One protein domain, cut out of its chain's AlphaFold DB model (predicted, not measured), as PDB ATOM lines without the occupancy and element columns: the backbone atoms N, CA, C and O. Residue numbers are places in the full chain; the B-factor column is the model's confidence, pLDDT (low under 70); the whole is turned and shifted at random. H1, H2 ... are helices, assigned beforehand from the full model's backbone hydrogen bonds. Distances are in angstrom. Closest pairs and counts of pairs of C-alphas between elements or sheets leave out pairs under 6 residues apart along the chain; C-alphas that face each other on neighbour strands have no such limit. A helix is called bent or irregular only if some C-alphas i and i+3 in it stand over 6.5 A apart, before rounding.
ATOM      1  N   GLY A 174     181.881 127.779 203.616       90.19
ATOM      2  CA  GLY A 174     183.181 127.104 203.700       90.19
ATOM      3  C   GLY A 174     184.277 127.959 204.347       90.19
ATOM      4  O   GLY A 174     185.190 127.425 204.971       90.19
ATOM      5  N   GLN A 175     184.161 129.286 204.255       89.88
ATOM      6  CA  GLN A 175     185.020 130.252 204.952       89.88
ATOM      7  C   GLN A 175     184.549 130.589 206.368       89.88
ATOM      8  O   GLN A 175     185.187 131.398 207.045       89.88
ATOM      9  N   SER A 176     183.429 130.017 206.815       89.69
ATOM     10  CA  SER A 176     182.834 130.390 208.088       89.69
ATOM     11  C   SER A 176     183.816 130.162 209.238       89.69
ATOM     12  O   SER A 176     184.479 129.119 209.310       89.69
ATOM     13  N   PRO A 177     183.881 131.098 210.198       85.31
ATOM     14  CA  PRO A 177     184.657 130.877 211.401       85.31
ATOM     15  C   PRO A 177     184.126 129.702 212.238       85.31
ATOM     16  O   PRO A 177     184.830 129.094 213.044       85.31
ATOM     17  N   HIS A 178     182.855 129.351 212.059       89.12
ATOM     18  CA  HIS A 178     182.235 128.273 212.799       89.12
ATOM     19  C   HIS A 178     182.530 126.918 212.146       89.12
ATOM     20  O   HIS A 178     181.989 126.608 211.084       89.12
ATOM     21  N   PHE A 179     183.319 126.070 212.816       86.62
ATOM     22  CA  PHE A 179     183.804 124.816 212.228       86.62
ATOM     23  C   PHE A 179     182.688 123.916 211.670       86.62
ATOM     24  O   PHE A 179     182.861 123.387 210.583       86.62
ATOM     25  N   GLN A 180     181.536 123.779 212.344       90.88
ATOM     26  CA  GLN A 180     180.444 122.916 211.853       90.88
ATOM     27  C   GLN A 180     179.848 123.413 210.529       90.88
ATOM     28  O   GLN A 180     179.407 122.607 209.717       90.88
ATOM     29  N   VAL A 181     179.832 124.733 210.311       94.06
ATOM     30  CA  VAL A 181     179.312 125.335 209.076       94.06
ATOM     31  C   VAL A 181     180.319 125.117 207.953       94.06
ATOM     32  O   VAL A 181     179.945 124.629 206.890       94.06
ATOM     33  N   ALA A 182     181.597 125.409 208.215       91.56
ATOM     34  CA  ALA A 182     182.672 125.197 207.252       91.56
ATOM     35  C   ALA A 182     182.792 123.720 206.851       91.56
ATOM     36  O   ALA A 182     182.810 123.399 205.669       91.56
ATOM     37  N   GLU A 183     182.800 122.814 207.831       90.31
ATOM     38  CA  GLU A 183     182.829 121.366 207.621       90.31
ATOM     39  C   GLU A 183     181.648 120.908 206.762       90.31
ATOM     40  O   GLU A 183     181.855 120.273 205.729       90.31
ATOM     41  N   ARG A 184     180.418 121.296 207.127       94.75
ATOM     42  CA  ARG A 184     179.225 120.895 206.377       94.75
ATOM     43  C   ARG A 184     179.209 121.437 204.948       94.75
ATOM     44  O   ARG A 184     178.818 120.706 204.041       94.75
ATOM     45  N   ALA A 185     179.636 122.680 204.740       94.94
ATOM     46  CA  ALA A 185     179.704 123.285 203.414       94.94
ATOM     47  C   ALA A 185     180.770 122.625 202.527       94.94
ATOM     48  O   ALA A 185     180.528 122.389 201.350       94.94
ATOM     49  N   LEU A 186     181.936 122.280 203.083       91.31
ATOM     50  CA  LEU A 186     183.000 121.612 202.327       91.31
ATOM     51  C   LEU A 186     182.645 120.162 201.968       91.31
ATOM     52  O   LEU A 186     183.100 119.675 200.936       91.31
ATOM     53  N   LEU A 187     181.803 119.488 202.762       93.19
ATOM     54  CA  LEU A 187     181.306 118.140 202.450       93.19
ATOM     55  C   LEU A 187     180.501 118.068 201.144       93.19
ATOM     56  O   LEU A 187     180.431 116.989 200.566       93.19
ATOM     57  N   PHE A 188     179.974 119.187 200.630       94.19
ATOM     58  CA  PHE A 188     179.312 119.219 199.317       94.19
ATOM     59  C   PHE A 188     180.229 118.720 198.193       94.19
ATOM     60  O   PHE A 188     179.751 118.103 197.251       94.19
ATOM     61  N   TRP A 189     181.549 118.912 198.294       90.94
ATOM     62  CA  TRP A 189     182.504 118.412 197.295       90.94
ATOM     63  C   TRP A 189     182.703 116.893 197.316       90.94
ATOM     64  O   TRP A 189     183.404 116.374 196.454       90.94
ATOM     65  N   ASN A 190     182.091 116.178 198.260       90.94
ATOM     66  CA  ASN A 190     182.005 114.720 198.203       90.94
ATOM     67  C   ASN A 190     180.803 114.243 197.368       90.94
ATOM     68  O   ASN A 190     180.705 113.050 197.102       90.94
ATOM     69  N   SER A 191     179.884 115.140 196.992       92.06
ATOM     70  CA  SER A 191     178.739 114.810 196.144       92.06
ATOM     71  C   SER A 191     179.149 114.788 194.673       92.06
ATOM     72  O   SER A 191     179.698 115.767 194.156       92.06
ATOM     73  N   ASP A 192     178.809 113.699 193.979       91.00
ATOM     74  CA  ASP A 192     179.034 113.553 192.537       91.00
ATOM     75  C   ASP A 192     178.356 114.672 191.734       91.00
ATOM     76  O   ASP A 192     178.913 115.135 190.740       91.00
ATOM     77  N   LEU A 193     177.196 115.161 192.195       92.88
ATOM     78  CA  LEU A 193     176.478 116.276 191.572       92.88
ATOM     79  C   LEU A 193     177.306 117.567 191.608       92.88
ATOM     80  O   LEU A 193     177.420 118.279 190.615       92.88
ATOM     81  N   ILE A 194     177.899 117.894 192.755       93.44
ATOM     82  CA  ILE A 194     178.694 119.119 192.897       93.44
ATOM     83  C   ILE A 194     179.984 119.009 192.088       93.44
ATOM     84  O   ILE A 194     180.388 119.980 191.443       93.44
ATOM     85  N   LEU A 195     180.615 117.834 192.082       91.06
ATOM     86  CA  LEU A 195     181.814 117.582 191.289       91.06
ATOM     87  C   LEU A 195     181.536 117.686 189.786       91.06
ATOM     88  O   LEU A 195     182.290 118.368 189.086       91.06
ATOM     89  N   SER A 196     180.446 117.088 189.296       91.50
ATOM     90  CA  SER A 196     180.059 117.163 187.883       91.50
ATOM     91  C   SER A 196     179.726 118.595 187.463       91.50
ATOM     92  O   SER A 196     180.300 119.084 186.493       91.50
ATOM     93  N   LEU A 197     178.930 119.328 188.251       91.94
ATOM     94  CA  LEU A 197     178.619 120.740 187.991       91.94
ATOM     95  C   LEU A 197     179.881 121.610 187.968       91.94
ATOM     96  O   LEU A 197     180.032 122.473 187.099       91.94
ATOM     97  N   THR A 198     180.813 121.365 188.894       89.75
ATOM     98  CA  THR A 198     182.106 122.062 188.935       89.75
ATOM     99  C   THR A 198     182.923 121.773 187.675       89.75
ATOM    100  O   THR A 198     183.538 122.687 187.123       89.75
ATOM    101  N   ALA A 199     182.912 120.528 187.192       88.94
ATOM    102  CA  ALA A 199     183.633 120.110 185.996       88.94
ATOM    103  C   ALA A 199     182.995 120.601 184.686       88.94
ATOM    104  O   ALA A 199     183.718 120.930 183.748       88.94
ATOM    105  N   GLU A 200     181.673 120.691 184.606       91.62
ATOM    106  CA  GLU A 200     180.965 121.168 183.414       91.62
ATOM    107  C   GLU A 200     181.040 122.699 183.286       91.62
ATOM    108  O   GLU A 200     181.242 123.237 182.196       91.62
ATOM    109  N   HIS A 201     180.977 123.421 184.410       91.56
ATOM    110  CA  HIS A 201     180.891 124.886 184.443       91.56
ATOM    111  C   HIS A 201     182.133 125.570 185.037       91.56
ATOM    112  O   HIS A 201     182.036 126.631 185.664       91.56
ATOM    113  N   LYS A 202     183.328 125.010 184.795       88.25
ATOM    114  CA  LYS A 202     184.614 125.510 185.339       88.25
ATOM    115  C   LYS A 202     184.819 127.008 185.127       88.25
ATOM    116  O   LYS A 202     185.258 127.702 186.034       88.25
ATOM    117  N   HIS A 203     184.472 127.514 183.943       87.38
ATOM    118  CA  HIS A 203     184.655 128.918 183.568       87.38
ATOM    119  C   HIS A 203     183.909 129.902 184.489       87.38
ATOM    120  O   HIS A 203     184.386 131.016 184.689       87.38
ATOM    121  N   ILE A 204     182.787 129.481 185.082       89.38
ATOM    122  CA  ILE A 204     182.003 130.277 186.039       89.38
ATOM    123  C   ILE A 204     182.441 129.963 187.472       89.38
ATOM    124  O   ILE A 204     182.611 130.867 188.289       89.38
ATOM    125  N   LEU A 205     182.638 128.681 187.785       91.25
ATOM    126  CA  LEU A 205     182.812 128.222 189.165       91.25
ATOM    127  C   LEU A 205     184.234 128.355 189.694       91.25
ATOM    128  O   LEU A 205     184.417 128.685 190.864       91.25
ATOM    129  N   PHE A 206     185.255 128.147 188.865       88.56
ATOM    130  CA  PHE A 206     186.645 128.223 189.318       88.56
ATOM    131  C   PHE A 206     187.016 129.603 189.873       88.56
ATOM    132  O   PHE A 206     187.617 129.643 190.950       88.56
ATOM    133  N   PRO A 207     186.628 130.729 189.236       89.50
ATOM    134  CA  PRO A 207     186.847 132.062 189.798       89.50
ATOM    135  C   PRO A 207     186.220 132.283 191.182       89.50
ATOM    136  O   PRO A 207     186.662 133.168 191.909       89.50
ATOM    137  N   ILE A 208     185.210 131.497 191.564       89.81
ATOM    138  CA  ILE A 208     184.523 131.601 192.860       89.81
ATOM    139  C   ILE A 208     185.172 130.655 193.880       89.81
ATOM    140  O   ILE A 208     185.506 131.050 194.998       89.81
ATOM    141  N   VAL A 209     185.372 129.395 193.489       89.31
ATOM    142  CA  VAL A 209     185.792 128.316 194.390       89.31
ATOM    143  C   VAL A 209     187.288 128.385 194.685       89.31
ATOM    144  O   VAL A 209     187.691 128.339 195.846       89.31
ATOM    145  N   VAL A 210     188.131 128.540 193.659       84.06
ATOM    146  CA  VAL A 210     189.594 128.444 193.809       84.06
ATOM    147  C   VAL A 210     190.155 129.525 194.744       84.06
ATOM    148  O   VAL A 210     190.885 129.165 195.673       84.06
ATOM    149  N   PRO A 211     189.816 130.824 194.595       85.50
ATOM    150  CA  PRO A 211     190.331 131.852 195.500       85.50
ATOM    151  C   PRO A 211     189.870 131.629 196.940       85.50
ATOM    152  O   PRO A 211     190.649 131.804 197.877       85.50
ATOM    153  N   THR A 212     188.621 131.192 197.112       83.62
ATOM    154  CA  THR A 212     188.026 130.918 198.420       83.62
ATOM    155  C   THR A 212     188.787 129.809 199.137       83.62
ATOM    156  O   THR A 212     189.239 130.001 200.267       83.62
ATOM    157  N   ILE A 213     188.983 128.671 198.470       83.62
ATOM    158  CA  ILE A 213     189.702 127.522 199.025       83.62
ATOM    159  C   ILE A 213     191.170 127.867 199.306       83.62
ATOM    160  O   ILE A 213     191.709 127.461 200.335       83.62
ATOM    161  N   TYR A 214     191.814 128.680 198.462       79.06
ATOM    162  CA  TYR A 214     193.174 129.150 198.729       79.06
ATOM    163  C   TYR A 214     193.259 130.035 199.979       79.06
ATOM    164  O   TYR A 214     194.168 129.872 200.795       79.06
ATOM    165  N   GLN A 215     192.299 130.943 200.177       79.06
ATOM    166  CA  GLN A 215     192.231 131.756 201.392       79.06
ATOM    167  C   GLN A 215     192.085 130.866 202.630       79.06
ATOM    168  O   GLN A 215     192.893 130.981 203.554       79.06
ATOM    169  N   VAL A 216     191.135 129.928 202.613       79.62
ATOM    170  CA  VAL A 216     190.906 128.918 203.663       79.62
ATOM    171  C   VAL A 216     192.204 128.156 203.977       79.62
ATOM    172  O   VAL A 216     192.623 128.081 205.135       79.62
ATOM    173  N   LEU A 217     192.909 127.672 202.950       76.50
ATOM    174  CA  LEU A 217     194.200 126.998 203.098       76.50
ATOM    175  C   LEU A 217     195.254 127.904 203.747       76.50
ATOM    176  O   LEU A 217     195.957 127.479 204.665       76.50
ATOM    177  N   SER A 218     195.354 129.161 203.313       72.88
ATOM    178  CA  SER A 218     196.327 130.114 203.854       72.88
ATOM    179  C   SER A 218     196.104 130.395 205.346       72.88
ATOM    180  O   SER A 218     197.073 130.488 206.103       72.88
ATOM    181  N   TYR A 219     194.845 130.452 205.799       71.00
ATOM    182  CA  TYR A 219     194.496 130.567 207.217       71.00
ATOM    183  C   TYR A 219     194.919 129.319 208.005       71.00
ATOM    184  O   TYR A 219     195.521 129.435 209.077       71.00
ATOM    185  N   ILE A 220     194.685 128.118 207.464       68.75
ATOM    186  CA  ILE A 220     195.118 126.853 208.084       68.75
ATOM    187  C   ILE A 220     196.648 126.789 208.217       68.75
ATOM    188  O   ILE A 220     197.169 126.382 209.255       68.75
ATOM    189  N   VAL A 221     197.389 127.193 207.184       65.19
ATOM    190  CA  VAL A 221     198.860 127.157 207.201       65.19
ATOM    191  C   VAL A 221     199.424 128.191 208.178       65.19
ATOM    192  O   VAL A 221     200.288 127.857 208.990       65.19
ATOM    193  N   LYS A 222     198.896 129.424 208.178       60.81
ATOM    194  CA  LYS A 222     199.307 130.472 209.129       60.81
ATOM    195  C   LYS A 222     199.072 130.044 210.575       60.81
ATOM    196  O   LYS A 222     199.973 130.181 211.396       60.81
ATOM    197  N   THR A 223     197.909 129.471 210.883       56.50
ATOM    198  CA  THR A 223     197.607 128.982 212.239       56.50
ATOM    199  C   THR A 223     198.506 127.817 212.665       56.50
ATOM    200  O   THR A 223     198.897 127.759 213.829       56.50
ATOM    201  N   LYS A 224     198.921 126.927 211.749       55.34
ATOM    202  CA  LYS A 224     199.928 125.889 212.048       55.34
ATOM    203  C   LYS A 224     201.299 126.479 212.391       55.34
ATOM    204  O   LYS A 224     201.894 126.038 213.372       55.34
ATOM    205  N   ASN A 225     201.768 127.475 211.638       41.72
ATOM    206  CA  ASN A 225     203.064 128.124 211.881       41.72
ATOM    207  C   ASN A 225     203.074 128.933 213.189       41.72
ATOM    208  O   ASN A 225     204.025 128.840 213.957       41.72
ATOM    209  N   ILE A 226     201.979 129.640 213.477       45.88
ATOM    210  CA  ILE A 226     201.727 130.361 214.737       45.88
ATOM    211  C   ILE A 226     201.778 129.383 215.923       45.88
ATOM    212  O   ILE A 226     202.569 129.557 216.843       45.88
ATOM    213  N   VAL A 227     201.026 128.277 215.896       44.09
ATOM    214  CA  VAL A 227     201.046 127.281 216.990       44.09
ATOM    215  C   VAL A 227     202.430 126.638 217.174       44.09
ATOM    216  O   VAL A 227     202.790 126.280 218.296       44.09
ATOM    217  N   PHE A 228     203.219 126.498 216.106       38.31
ATOM    218  CA  PHE A 228     204.593 125.998 216.204       38.31
ATOM    219  C   PHE A 228     205.526 126.997 216.902       38.31
ATOM    220  O   PHE A 228     206.314 126.575 217.746       38.31
ATOM    221  N   SER A 229     205.393 128.305 216.638       32.53
ATOM    222  CA  SER A 229     206.221 129.336 217.284       32.53
ATOM    223  C   SER A 229     205.929 129.510 218.778       32.53
ATOM    224  O   SER A 229     206.855 129.746 219.549       32.53
ATOM    225  N   TYR A 230     204.679 129.332 219.223       32.44
ATOM    226  CA  TYR A 230     204.344 129.408 220.657       32.44
ATOM    227  C   TYR A 230     204.685 128.127 221.428       32.44
ATOM    228  O   TYR A 230     204.928 128.178 222.628       32.44
ATOM    229  N   HIS A 242     190.729 127.145 215.682       54.25
ATOM    230  CA  HIS A 242     189.480 127.646 215.128       54.25
ATOM    231  C   HIS A 242     188.771 126.591 214.269       54.25
ATOM    232  O   HIS A 242     187.560 126.406 214.369       54.25
ATOM    233  N   TRP A 243     189.549 125.845 213.483       62.44
ATOM    234  CA  TRP A 243     189.077 124.753 212.640       62.44
ATOM    235  C   TRP A 243     189.695 123.425 213.068       62.44
ATOM    236  O   TRP A 243     190.898 123.336 213.337       62.44
ATOM    237  N   ASN A 244     188.858 122.387 213.127       71.56
ATOM    238  CA  ASN A 244     189.259 121.041 213.521       71.56
ATOM    239  C   ASN A 244     190.143 120.375 212.440       71.56
ATOM    240  O   ASN A 244     190.280 120.859 211.313       71.56
ATOM    241  N   LYS A 245     190.762 119.234 212.777       75.81
ATOM    242  CA  LYS A 245     191.548 118.441 211.810       75.81
ATOM    243  C   LYS A 245     190.709 118.000 210.601       75.81
ATOM    244  O   LYS A 245     191.259 117.888 209.512       75.81
ATOM    245  N   THR A 246     189.406 117.785 210.780       76.44
ATOM    246  CA  THR A 246     188.491 117.346 209.720       76.44
ATOM    247  C   THR A 246     188.352 118.385 208.614       76.44
ATOM    248  O   THR A 246     188.561 118.053 207.452       76.44
ATOM    249  N   VAL A 247     188.123 119.656 208.956       76.62
ATOM    250  CA  VAL A 247     188.069 120.765 207.990       76.62
ATOM    251  C   VAL A 247     189.365 120.837 207.182       76.62
ATOM    252  O   VAL A 247     189.322 121.004 205.970       76.62
ATOM    253  N   GLN A 248     190.527 120.620 207.808       76.38
ATOM    254  CA  GLN A 248     191.807 120.605 207.084       76.38
ATOM    255  C   GLN A 248     191.896 119.466 206.056       76.38
ATOM    256  O   GLN A 248     192.400 119.680 204.954       76.38
ATOM    257  N   LEU A 249     191.413 118.268 206.404       79.62
ATOM    258  CA  LEU A 249     191.370 117.125 205.486       79.62
ATOM    259  C   LEU A 249     190.383 117.364 204.339       79.62
ATOM    260  O   LEU A 249     190.709 117.075 203.191       79.62
ATOM    261  N   LEU A 250     189.216 117.942 204.635       81.19
ATOM    262  CA  LEU A 250     188.206 118.276 203.631       81.19
ATOM    263  C   LEU A 250     188.722 119.308 202.634       81.19
ATOM    264  O   LEU A 250     188.569 119.113 201.435       81.19
ATOM    265  N   VAL A 251     189.416 120.350 203.095       80.81
ATOM    266  CA  VAL A 251     190.067 121.321 202.200       80.81
ATOM    267  C   VAL A 251     191.070 120.629 201.278       80.81
ATOM    268  O   VAL A 251     191.082 120.898 200.080       80.81
ATOM    269  N   GLY A 252     191.872 119.697 201.802       76.81
ATOM    270  CA  GLY A 252     192.768 118.880 200.979       76.81
ATOM    271  C   GLY A 252     192.025 118.040 199.933       76.81
ATOM    272  O   GLY A 252     192.454 117.986 198.782       76.81
ATOM    273  N   SER A 253     190.892 117.437 200.310       81.62
ATOM    274  CA  SER A 253     190.022 116.673 199.402       81.62
ATOM    275  C   SER A 253     189.445 117.545 198.282       81.62
ATOM    276  O   SER A 253     189.506 117.175 197.109       81.62
ATOM    277  N   VAL A 254     188.958 118.742 198.624       82.12
ATOM    278  CA  VAL A 254     188.436 119.721 197.659       82.12
ATOM    279  C   VAL A 254     189.535 120.138 196.686       82.12
ATOM    280  O   VAL A 254     189.321 120.112 195.480       82.12
ATOM    281  N   ILE A 255     190.732 120.469 197.184       79.56
ATOM    282  CA  ILE A 255     191.875 120.839 196.335       79.56
ATOM    283  C   ILE A 255     192.223 119.703 195.379       79.56
ATOM    284  O   ILE A 255     192.360 119.945 194.184       79.56
ATOM    285  N   LYS A 256     192.330 118.468 195.882       80.94
ATOM    286  CA  LYS A 256     192.601 117.299 195.041       80.94
ATOM    287  C   LYS A 256     191.549 117.162 193.938       80.94
ATOM    288  O   LYS A 256     191.911 117.054 192.774       80.94
ATOM    289  N   SER A 257     190.272 117.274 194.295       82.62
ATOM    290  CA  SER A 257     189.162 117.197 193.343       82.62
ATOM    291  C   SER A 257     189.244 118.293 192.274       82.62
ATOM    292  O   SER A 257     189.080 118.019 191.093       82.62
ATOM    293  N   LEU A 258     189.570 119.535 192.653       81.25
ATOM    294  CA  LEU A 258     189.748 120.639 191.701       81.25
ATOM    295  C   LEU A 258     190.940 120.422 190.754       81.25
ATOM    296  O   LEU A 258     190.850 120.763 189.576       81.25
ATOM    297  N   LEU A 259     192.041 119.853 191.254       79.38
ATOM    298  CA  LEU A 259     193.225 119.513 190.455       79.38
ATOM    299  C   LEU A 259     192.963 118.347 189.494       79.38
ATOM    300  O   LEU A 259     193.509 118.335 188.394       79.38
ATOM    301  N   ASP A 260     192.137 117.383 189.903       79.88
ATOM    302  CA  ASP A 260     191.705 116.271 189.051       79.88
ATOM    303  C   ASP A 260     190.735 116.761 187.959       79.88
ATOM    304  O   ASP A 260     190.779 116.281 186.827       79.88
ATOM    305  N   ILE A 261     189.901 117.765 188.267       78.56
ATOM    306  CA  ILE A 261     189.002 118.396 187.294       78.56
ATOM    307  C   ILE A 261     189.787 119.188 186.240       78.56
ATOM    308  O   ILE A 261     189.392 119.189 185.074       78.56
ATOM    309  N   ASP A 262     190.862 119.889 186.605       72.00
ATOM    310  CA  ASP A 262     191.644 120.700 185.667       72.00
ATOM    311  C   ASP A 262     193.147 120.411 185.760       72.00
ATOM    312  O   ASP A 262     193.872 120.924 186.622       72.00
ATOM    313  N   THR A 263     193.626 119.625 184.796       62.97
ATOM    314  CA  THR A 263     195.042 119.293 184.625       62.97
ATOM    315  C   THR A 263     195.908 120.528 184.361       62.97
ATOM    316  O   THR A 263     197.068 120.549 184.772       62.97
ATOM    317  N   ASP A 264     195.367 121.585 183.745       60.31
ATOM    318  CA  ASP A 264     196.111 122.828 183.507       60.31
ATOM    319  C   ASP A 264     196.256 123.653 184.786       60.31
ATOM    320  O   ASP A 264     197.301 124.273 185.017       60.31
ATOM    321  N   LEU A 265     195.241 123.638 185.656       59.59
ATOM    322  CA  LEU A 265     195.357 124.205 186.998       59.59
ATOM    323  C   LEU A 265     196.450 123.466 187.770       59.59
ATOM    324  O   LEU A 265     197.311 124.111 188.364       59.59
ATOM    325  N   ARG A 266     196.477 122.131 187.705       57.09
ATOM    326  CA  ARG A 266     197.517 121.312 188.334       57.09
ATOM    327  C   ARG A 266     198.922 121.670 187.864       57.09
ATOM    328  O   ARG A 266     199.787 121.900 188.702       57.09
ATOM    329  N   LEU A 267     199.124 121.842 186.561       55.75
ATOM    330  CA  LEU A 267     200.401 122.302 186.009       55.75
ATOM    331  C   LEU A 267     200.777 123.715 186.488       55.75
ATOM    332  O   LEU A 267     201.951 123.996 186.731       55.75
ATOM    333  N   LYS A 268     199.802 124.622 186.649       59.56
ATOM    334  CA  LYS A 268     200.036 125.962 187.218       59.56
ATOM    335  C   LYS A 268     200.400 125.895 188.704       59.56
ATOM    336  O   LYS A 268     201.328 126.588 189.114       59.56
ATOM    337  N   TRP A 269     199.726 125.060 189.492       58.38
ATOM    338  CA  TRP A 269     200.031 124.850 190.911       58.38
ATOM    339  C   TRP A 269     201.399 124.198 191.115       58.38
ATOM    340  O   TRP A 269     202.175 124.685 191.933       58.38
ATOM    341  N   GLU A 270     201.742 123.176 190.327       56.94
ATOM    342  CA  GLU A 270     203.064 122.535 190.345       56.94
ATOM    343  C   GLU A 270     204.171 123.540 189.981       56.94
ATOM    344  O   GLU A 270     205.195 123.603 190.660       56.94
ATOM    345  N   LYS A 271     203.945 124.411 188.987       55.09
ATOM    346  CA  LYS A 271     204.874 125.506 188.655       55.09
ATOM    347  C   LYS A 271     205.026 126.523 189.788       55.09
ATOM    348  O   LYS A 271     206.143 126.946 190.072       55.09
ATOM    349  N   ILE A 272     203.933 126.926 190.440       55.66
ATOM    350  CA  ILE A 272     203.974 127.861 191.580       55.66
ATOM    351  C   ILE A 272     204.721 127.236 192.763       55.66
ATOM    352  O   ILE A 272     205.530 127.913 193.397       55.66
ATOM    353  N   GLN A 273     204.500 125.951 193.037       53.00
ATOM    354  CA  GLN A 273     205.192 125.231 194.101       53.00
ATOM    355  C   GLN A 273     206.697 125.111 193.816       53.00
ATOM    356  O   GLN A 273     207.503 125.428 194.687       53.00
ATOM    357  N   GLN A 274     207.085 124.770 192.583       55.59
ATOM    358  CA  GLN A 274     208.492 124.739 192.165       55.59
ATOM    359  C   GLN A 274     209.163 126.115 192.282       55.59
ATOM    360  O   GLN A 274     210.290 126.213 192.764       55.59
ATOM    361  N   MET A 275     208.471 127.190 191.891       50.25
ATOM    362  CA  MET A 275     208.974 128.560 192.050       50.25
ATOM    363  C   MET A 275     209.120 128.957 193.527       50.25
ATOM    364  O   MET A 275     210.100 129.607 193.891       50.25
ATOM    365  N   ALA A 276     208.188 128.549 194.392       49.16
ATOM    366  CA  ALA A 276     208.261 128.801 195.830       49.16
ATOM    367  C   ALA A 276     209.425 128.041 196.491       49.16
ATOM    368  O   ALA A 276     210.174 128.633 197.263       49.16
ATOM    369  N   GLU A 277     209.630 126.767 196.147       54.91
ATOM    370  CA  GLU A 277     210.748 125.951 196.636       54.91
ATOM    371  C   GLU A 277     212.107 126.485 196.150       54.91
ATOM    372  O   GLU A 277     213.073 126.527 196.915       54.91
ATOM    373  N   GLN A 278     212.192 126.959 194.903       56.44
ATOM    374  CA  GLN A 278     213.390 127.626 194.383       56.44
ATOM    375  C   GLN A 278     213.685 128.938 195.119       56.44
ATOM    376  O   GLN A 278     214.840 129.194 195.461       56.44
ATOM    377  N   ASN A 279     212.662 129.744 195.416       55.25
ATOM    378  CA  ASN A 279     212.830 130.972 196.192       55.25
ATOM    379  C   ASN A 279     213.259 130.692 197.634       55.25
ATOM    380  O   ASN A 279     214.171 131.345 198.130       55.25
ATOM    381  N   ASP A 280     212.664 129.702 198.295       50.31
ATOM    382  CA  ASP A 280     213.011 129.339 199.672       50.31
ATOM    383  C   ASP A 280     214.448 128.784 199.765       50.31
ATOM    384  O   ASP A 280     215.192 129.079 200.703       50.31
ATOM    385  N   ASN A 281     214.893 128.053 198.738       55.94
ATOM    386  CA  ASN A 281     216.280 127.605 198.604       55.94
ATOM    387  C   ASN A 281     217.255 128.757 198.313       55.94
ATOM    388  O   ASN A 281     218.375 128.752 198.827       55.94
ATOM    389  N   ASN A 282     216.850 129.756 197.526       53.81
ATOM    390  CA  ASN A 282     217.657 130.952 197.274       53.81
ATOM    391  C   ASN A 282     217.783 131.827 198.528       53.81
ATOM    392  O   ASN A 282     218.874 132.307 198.824       53.81
ATOM    393  N   ILE A 283     216.708 131.962 199.311       53.47
ATOM    394  CA  ILE A 283     216.720 132.671 200.598       53.47
ATOM    395  C   ILE A 283     217.648 131.955 201.591       53.47
ATOM    396  O   ILE A 283     218.515 132.592 202.190       53.47
ATOM    397  N   LYS A 284     217.560 130.623 201.710       51.88
ATOM    398  CA  LYS A 284     218.467 129.831 202.565       51.88
ATOM    399  C   LYS A 284     219.935 129.949 202.150       51.88
ATOM    400  O   LYS A 284     220.789 130.058 203.022       51.88
ATOM    401  N   LYS A 285     220.231 129.994 200.845       55.03
ATOM    402  CA  LYS A 285     221.591 130.241 200.332       55.03
ATOM    403  C   LYS A 285     222.085 131.661 200.618       55.03
ATOM    404  O   LYS A 285     223.257 131.835 200.917       55.03
ATOM    405  N   SER A 286     221.207 132.663 200.564       52.12
ATOM    406  CA  SER A 286     221.566 134.055 200.878       52.12
ATOM    407  C   SER A 286     221.804 134.321 202.369       52.12
ATOM    408  O   SER A 286     222.464 135.294 202.700       52.12
ATOM    409  N   LEU A 287     221.296 133.459 203.255       49.53
ATOM    410  CA  LEU A 287     221.520 133.516 204.707       49.53
ATOM    411  C   LEU A 287     222.753 132.709 205.164       49.53
ATOM    412  O   LEU A 287     223.089 132.735 206.345       49.53
ATOM    413  N   GLN A 288     223.391 131.957 204.258       50.16
ATOM    414  CA  GLN A 288     224.612 131.173 204.511       50.16
ATOM    415  C   GLN A 288     225.895 131.850 203.989       50.16
ATOM    416  O   GLN A 288     226.979 131.312 204.212       50.16
ATOM    417  N   ASN A 289     225.771 133.010 203.336       41.91
ATOM    418  CA  ASN A 289     226.868 133.901 202.937       41.91
ATOM    419  C   ASN A 289     226.839 135.172 203.790       41.91
ATOM    420  O   ASN A 289     227.927 135.753 203.988       41.91
TER     421      ASN A 289
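What this domain is: This is residues 174 to 230 and 242 to 289 of the 289 residues of the protein "Delta isoform of regulatory subunit B56, protein phosphatase 2A" of Reticulomyxa filosa (UniProt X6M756). Four helices make a small, loosely splayed body round H4, with H1 and H2 following one another along one side of it and the long H3 crossing it slantwise, while the fifth, H5, turns off at the end of H4 as a long arm. Residues 270 to 289, most of them in H5, stick out, and so do residues 224 to 230 at the end of H3. The printed part has 105 residues with five named helices, H1 to H5 in chain order, and no named strand; the class is all helix. The whole is loose, with a radius of gyration of the C-alphas of 16.2 A, and flat, spanning 54 by 34 by 17 A.

Where its parts are: The longest helix, H3, covers residues 202 to 230, 40.6 A from C-alpha 202 at (184.614, 125.510, 185.339) to C-alpha 230 at (204.344, 129.408, 220.657). It has a kink of 28 degrees near residue 209 and is neither bent nor irregular, but only just: C-alphas 204 and 207 are 6.4 A apart. H4 is residues 245 to 261, 24.6 A long. H1 is residues 179 to 190, beginning at C-alpha 179 (183.804, 124.816, 212.228), and H2 is residues 192 to 200. H5, residues 263 to 286, is 34.4 A long.

How they stand to each other: H4 is the hub, touching the four other helices. H3 touches it with residues 213 to 220 alone, opposite ways at a steep tilt of 36 degrees, only just past shallow; the closest C-alphas, of Ile 213 and Val 251, are 7.0 A apart. H1 touches H4, the same way at a shallow tilt of 28 degrees, with the C-alphas of Glu 183 and Val 247 closest at 5.3 A. H2 only just touches residues 257 to 261 of H4, with 3 pairs of C-alphas within 8 A, the closest being Ala 199 and Ile 261 at 5.8 A. H4 and H5 touch only at the corner by their link, and only just, with 3 such pairs; the C-alphas of Leu 259 and Arg 266 are closest at 5.1 A. H2 and H3 are close but not clearly touching, while H1 and H3 are apart. The packing is mostly crossed, but only just, with 1 of 3 pairs at a shallow tilt. In H2, H4 and H5 every O i to N i+4 pair is within hydrogen-bond range; in H1 5 of 8 are, and in H3 21 of 25.

The domain as a whole: The C-alphas of Leu 193 and Asn 289, the two farthest apart, are 54.6 A from each other. Residues 231 to 241 are not printed, and C-alphas 230 and 242 are 16.0 A apart across this cut. The links H1 to H2, H2 to H3 and H4 to H5 are tight. The mean pLDDT of the printed part is 73.2; residues 220 to 230, 242 to 243 and 263 to 289 are under 70.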